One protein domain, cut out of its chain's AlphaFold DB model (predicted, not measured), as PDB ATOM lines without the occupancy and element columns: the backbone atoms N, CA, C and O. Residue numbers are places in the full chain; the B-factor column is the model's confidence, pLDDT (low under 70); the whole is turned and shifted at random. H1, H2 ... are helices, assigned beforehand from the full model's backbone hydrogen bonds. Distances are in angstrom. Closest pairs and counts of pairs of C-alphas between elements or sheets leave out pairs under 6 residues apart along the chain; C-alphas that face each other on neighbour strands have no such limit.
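This is residues 100 to 143 of the 623 residues of the protein "LisH domain-containing protein" of Peltaster fructicola (UniProt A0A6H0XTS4). Two helices make an L, its corner where the later part of H1 meets the first turns of H2 beside a tight link. From this corner residues 100 to 106 of H1 and residues 129 to 143 of H2 stick out as two free arms. The printed part has 44 residues with two named helices, H1 then H2, and no named strand; its class is all helix. It is loose, with a radius of gyration of the C-alphas of 12.9 A, and elongated, spanning 38 by 25 by 15 A.

H1, residues 100 to 116, touches H2, residues 122 to 143, with residues 110 to 114 alone, and H2 touches H1 with residues 124 to 125 alone. Their closest C-alphas, those of Val 111 and Thr 124, are 6.3 A apart. Their lines are about perpendicular, at 80 degrees. In H1 and H2 every O i to N i+4 pair is within hydrogen-bond range.

H1 begins at C-alpha 100, (-38.776, -38.667, 1.674), and measures 24.6 A from first to last C-alpha. H2 measures 31.8 A and ends at C-alpha 143, (-40.440, -21.844, 35.170).

The C-alphas farthest apart, those of Glu 102 and Ala 143, are 38.8 A apart. The printed part has no cut. Residues 118 to 120 and 138 to 143 have pLDDT under 70.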
ATOM      1  N   PHE A 100     -38.394 -39.019   0.293       84.44
ATOM      2  CA  PHE A 100     -38.776 -38.667   1.674       84.44
ATOM      3  C   PHE A 100     -38.201 -39.614   2.741       84.44
ATOM      4  O   PHE A 100     -37.672 -39.149   3.749       84.44
ATOM      5  N   LEU A 101     -38.299 -40.931   2.527       87.44
ATOM      6  CA  LEU A 101     -37.809 -41.924   3.484       87.44
ATOM      7  C   LEU A 101     -36.290 -41.874   3.644       87.44
ATOM      8  O   LEU A 101     -35.791 -41.955   4.758       87.44
ATOM      9  N   GLU A 102     -35.575 -41.735   2.533       85.69
ATOM     10  CA  GLU A 102     -34.118 -41.737   2.456       85.69
ATOM     11  C   GLU A 102     -33.527 -40.456   3.060       85.69
ATOM     12  O   GLU A 102     -32.641 -40.533   3.913       85.69
ATOM     13  N   ASP A 103     -34.100 -39.294   2.727       84.75
ATOM     14  CA  ASP A 103     -33.732 -37.998   3.305       84.75
ATOM     15  C   ASP A 103     -33.882 -38.008   4.840       84.75
ATOM     16  O   ASP A 103     -32.961 -37.631   5.573       84.75
ATOM     17  N   TRP A 104     -35.023 -38.497   5.346       87.19
ATOM     18  CA  TRP A 104     -35.273 -38.610   6.788       87.19
ATOM     19  C   TRP A 104     -34.423 -39.687   7.466       87.19
ATOM     20  O   TRP A 104     -33.966 -39.480   8.592       87.19
ATOM     21  N   TRP A 105     -34.172 -40.813   6.799       89.06
ATOM     22  CA  TRP A 105     -33.332 -41.895   7.311       89.06
ATOM     23  C   TRP A 105     -31.879 -41.445   7.474       89.06
ATOM     24  O   TRP A 105     -31.293 -41.621   8.544       89.06
ATOM     25  N   PHE A 106     -31.307 -40.776   6.469       87.88
ATOM     26  CA  PHE A 106     -29.966 -40.207   6.577       87.88
ATOM     27  C   PHE A 106     -29.896 -39.082   7.614       87.88
ATOM     28  O   PHE A 106     -28.921 -39.023   8.365       87.88
ATOM     29  N   GLN A 107     -30.925 -38.235   7.725       85.62
ATOM     30  CA  GLN A 107     -30.973 -37.201   8.763       85.62
ATOM     31  C   GLN A 107     -31.030 -37.799  10.180       85.62
ATOM     32  O   GLN A 107     -30.353 -37.299  11.084       85.62
ATOM     33  N   PHE A 108     -31.782 -38.887  10.378       89.44
ATOM     34  CA  PHE A 108     -31.799 -39.643  11.632       89.44
ATOM     35  C   PHE A 108     -30.411 -40.208  11.959       89.44
ATOM     36  O   PHE A 108     -29.890 -39.957  13.049       89.44
ATOM     37  N   TRP A 109     -29.777 -40.912  11.016       86.81
ATOM     38  CA  TRP A 109     -28.469 -41.533  11.241       86.81
ATOM     39  C   TRP A 109     -27.347 -40.517  11.470       86.81
ATOM     40  O   TRP A 109     -26.512 -40.735  12.350       86.81
ATOM     41  N   ASP A 110     -27.368 -39.369  10.784       82.81
ATOM     42  CA  ASP A 110     -26.468 -38.244  11.064       82.81
ATOM     43  C   ASP A 110     -26.550 -37.821  12.536       82.81
ATOM     44  O   ASP A 110     -25.522 -37.665  13.201       82.81
ATOM     45  N   VAL A 111     -27.764 -37.630  13.064       85.88
ATOM     46  CA  VAL A 111     -27.998 -37.223  14.460       85.88
ATOM     47  C   VAL A 111     -27.597 -38.330  15.439       85.88
ATOM     48  O   VAL A 111     -26.961 -38.051  16.461       85.88
ATOM     49  N   PHE A 112     -27.933 -39.579  15.118       86.25
ATOM     50  CA  PHE A 112     -27.671 -40.761  15.933       86.25
ATOM     51  C   PHE A 112     -26.169 -41.011  16.122       86.25
ATOM     52  O   PHE A 112     -25.693 -41.097  17.260       86.25
ATOM     53  N   TYR A 113     -25.398 -41.040  15.028       82.62
ATOM     54  CA  TYR A 113     -23.943 -41.184  15.095       82.62
ATOM     55  C   TYR A 113     -23.283 -39.969  15.752       82.62
ATOM     56  O   TYR A 113     -22.469 -40.161  16.653       82.62
ATOM     57  N   SER A 114     -23.702 -38.737  15.418       78.69
ATOM     58  CA  SER A 114     -23.159 -37.508  16.033       78.69
ATOM     59  C   SER A 114     -23.216 -37.521  17.565       78.69
ATOM     60  O   SER A 114     -22.356 -36.927  18.214       78.69
ATOM     61  N   ARG A 115     -24.218 -38.189  18.156       71.12
ATOM     62  CA  ARG A 115     -24.340 -38.352  19.612       71.12
ATOM     63  C   ARG A 115     -23.461 -39.454  20.186       71.12
ATOM     64  O   ARG A 115     -22.887 -39.246  21.247       71.12
ATOM     65  N   ARG A 116     -23.388 -40.613  19.525       78.56
ATOM     66  CA  ARG A 116     -22.713 -41.805  20.067       78.56
ATOM     67  C   ARG A 116     -21.195 -41.774  19.905       78.56
ATOM     68  O   ARG A 116     -20.494 -42.216  20.804       78.56
ATOM     69  N   SER A 117     -20.688 -41.255  18.789       73.81
ATOM     70  CA  SER A 117     -19.244 -41.222  18.504       73.81
ATOM     71  C   SER A 117     -18.572 -39.902  18.895       73.81
ATOM     72  O   SER A 117     -17.347 -39.826  18.926       73.81
ATOM     73  N   GLY A 118     -19.347 -38.825  19.086       64.88
ATOM     74  CA  GLY A 118     -18.829 -37.447  19.107       64.88
ATOM     75  C   GLY A 118     -18.210 -36.989  17.772       64.88
ATOM     76  O   GLY A 118     -17.747 -35.857  17.665       64.88
ATOM     77  N   GLN A 119     -18.218 -37.857  16.756       64.88
ATOM     78  CA  GLN A 119     -17.667 -37.680  15.416       64.88
ATOM     79  C   GLN A 119     -18.836 -37.717  14.429       64.88
ATOM     80  O   GLN A 119     -19.263 -38.775  13.969       64.88
ATOM     81  N   GLY A 120     -19.390 -36.543  14.153       69.19
ATOM     82  CA  GLY A 120     -20.518 -36.349  13.251       69.19
ATOM     83  C   GLY A 120     -20.336 -35.097  12.405       69.19
ATOM     84  O   GLY A 120     -19.389 -34.332  12.604       69.19
ATOM     85  N   LYS A 121     -21.241 -34.863  11.449       77.62
ATOM     86  CA  LYS A 121     -21.152 -33.680  10.583       77.62
ATOM     87  C   LYS A 121     -21.185 -32.400  11.444       77.62
ATOM     88  O   LYS A 121     -22.057 -32.285  12.312       77.62
ATOM     89  N   PRO A 122     -20.292 -31.412  11.220       75.12
ATOM     90  CA  PRO A 122     -20.223 -30.206  12.055       75.12
ATOM     91  C   PRO A 122     -21.538 -29.420  12.126       75.12
ATOM     92  O   PRO A 122     -21.866 -28.854  13.169       75.12
ATOM     93  N   SER A 123     -22.319 -29.426  11.043       79.31
ATOM     94  CA  SER A 123     -23.685 -28.889  10.983       79.31
ATOM     95  C   SER A 123     -24.610 -29.547  12.009       79.31
ATOM     96  O   SER A 123     -25.259 -28.849  12.785       79.31
ATOM     97  N   THR A 124     -24.624 -30.879  12.063       78.81
ATOM     98  CA  THR A 124     -25.450 -31.677  12.977       78.81
ATOM     99  C   THR A 124     -25.041 -31.458  14.433       78.81
ATOM    100  O   THR A 124     -25.896 -31.187  15.274       78.81
ATOM    101  N   ILE A 125     -23.737 -31.458  14.735       78.88
ATOM    102  CA  ILE A 125     -23.217 -31.151  16.081       78.88
ATOM    103  C   ILE A 125     -23.622 -29.730  16.520       78.88
ATOM    104  O   ILE A 125     -24.064 -29.530  17.654       78.88
ATOM    105  N   THR A 126     -23.523 -28.749  15.618       81.69
ATOM    106  CA  THR A 126     -23.907 -27.350  15.885       81.69
ATOM    107  C   THR A 126     -25.415 -27.208  16.098       81.69
ATOM    108  O   THR A 126     -25.854 -26.510  17.008       81.69
ATOM    109  N   TYR A 127     -26.230 -27.909  15.309       80.69
ATOM    110  CA  TYR A 127     -27.682 -27.940  15.476       80.69
ATOM    111  C   TYR A 127     -28.091 -28.550  16.829       80.69
ATOM    112  O   TYR A 127     -28.896 -27.959  17.552       80.69
ATOM    113  N   LEU A 128     -27.479 -29.671  17.227       79.62
ATOM    114  CA  LEU A 128     -27.719 -30.306  18.529       79.62
ATOM    115  C   LEU A 128     -27.306 -29.412  19.709       79.62
ATOM    116  O   LEU A 128     -28.002 -29.381  20.726       79.62
ATOM    117  N   SER A 129     -26.192 -28.680  19.595       79.94
ATOM    118  CA  SER A 129     -25.768 -27.746  20.644       79.94
ATOM    119  C   SER A 129     -26.704 -26.534  20.736       79.94
ATOM    120  O   SER A 129     -27.085 -26.146  21.842       79.94
ATOM    121  N   HIS A 130     -27.153 -26.000  19.596       82.81
ATOM    122  CA  HIS A 130     -28.093 -24.882  19.532       82.81
ATOM    123  C   HIS A 130     -29.464 -25.245  20.124       82.81
ATOM    124  O   HIS A 130     -29.961 -24.509  20.979       82.81
ATOM    125  N   GLN A 131     -30.036 -26.401  19.766       79.06
ATOM    126  CA  GLN A 131     -31.316 -26.863  20.325       79.06
ATOM    127  C   GLN A 131     -31.258 -27.033  21.851       79.06
ATOM    128  O   GLN A 131     -32.149 -26.567  22.562       79.06
ATOM    129  N   ARG A 132     -30.158 -27.591  22.381       78.62
ATOM    130  CA  ARG A 132     -29.947 -27.737  23.833       78.62
ATOM    131  C   ARG A 132     -29.913 -26.389  24.569       78.62
ATOM    132  O   ARG A 132     -30.375 -26.300  25.706       78.62
ATOM    133  N   VAL A 133     -29.371 -25.337  23.949       82.44
ATOM    134  CA  VAL A 133     -29.396 -23.971  24.506       82.44
ATOM    135  C   VAL A 133     -30.807 -23.381  24.434       82.44
ATOM    136  O   VAL A 133     -31.279 -22.816  25.422       82.44
ATOM    137  N   LEU A 134     -31.503 -23.561  23.306       80.38
ATOM    138  CA  LEU A 134     -32.859 -23.047  23.100       80.38
ATOM    139  C   LEU A 134     -33.865 -23.661  24.090       80.38
ATOM    140  O   LEU A 134     -34.662 -22.937  24.684       80.38
ATOM    141  N   GLN A 135     -33.781 -24.972  24.333       74.06
ATOM    142  CA  GLN A 135     -34.583 -25.674  25.342       74.06
ATOM    143  C   GLN A 135     -34.308 -25.163  26.755       74.06
ATOM    144  O   GLN A 135     -35.251 -24.828  27.466       74.06
ATOM    145  N   LYS A 136     -33.036 -25.016  27.156       78.31
ATOM    146  CA  LYS A 136     -32.693 -24.461  28.479       78.31
ATOM    147  C   LYS A 136     -33.236 -23.043  28.672       78.31
ATOM    148  O   LYS A 136     -33.751 -22.738  29.746       78.31
ATOM    149  N   ALA A 137     -33.189 -22.199  27.639       74.62
ATOM    150  CA  ALA A 137     -33.796 -20.869  27.676       74.62
ATOM    151  C   ALA A 137     -35.333 -20.929  27.785       74.62
ATOM    152  O   ALA A 137     -35.926 -20.191  28.574       74.62
ATOM    153  N   ARG A 138     -35.980 -21.839  27.043       64.31
ATOM    154  CA  ARG A 138     -37.441 -22.008  27.045       64.31
ATOM    155  C   ARG A 138     -37.956 -22.525  28.391       64.31
ATOM    156  O   ARG A 138     -38.871 -21.918  28.939       64.31
ATOM    157  N   SER A 139     -37.327 -23.561  28.949       63.62
ATOM    158  CA  SER A 139     -37.647 -24.111  30.274       63.62
ATOM    159  C   SER A 139     -37.367 -23.115  31.404       63.62
ATOM    160  O   SER A 139     -38.132 -23.039  32.362       63.62
ATOM    161  N   GLY A 140     -36.319 -22.290  31.275       59.47
ATOM    162  CA  GLY A 140     -36.049 -21.191  32.207       59.47
ATOM    163  C   GLY A 140     -37.146 -20.119  32.211       59.47
ATOM    164  O   GLY A 140     -37.569 -19.679  33.278       59.47
ATOM    165  N   MET A 141     -37.665 -19.734  31.037       55.12
ATOM    166  CA  MET A 141     -38.771 -18.768  30.944       55.12
ATOM    167  C   MET A 141     -40.127 -19.348  31.374       55.12
ATOM    168  O   MET A 141     -40.924 -18.623  31.968       55.12
ATOM    169  N   THR A 142     -40.422 -20.628  31.116       54.91
ATOM    170  CA  THR A 142     -41.685 -21.241  31.575       54.91
ATOM    171  C   THR A 142     -41.703 -21.506  33.082       54.91
ATOM    172  O   THR A 142     -42.776 -21.417  33.686       54.91
ATOM    173  N   ALA A 143     -40.549 -21.745  33.712       54.88
ATOM    174  CA  ALA A 143     -40.440 -21.844  35.170       54.88
ATOM    175  C   ALA A 143     -40.776 -20.511  35.875       54.88
ATOM    176  O   ALA A 143     -41.514 -20.511  36.860       54.88
TER     177      ALA A 143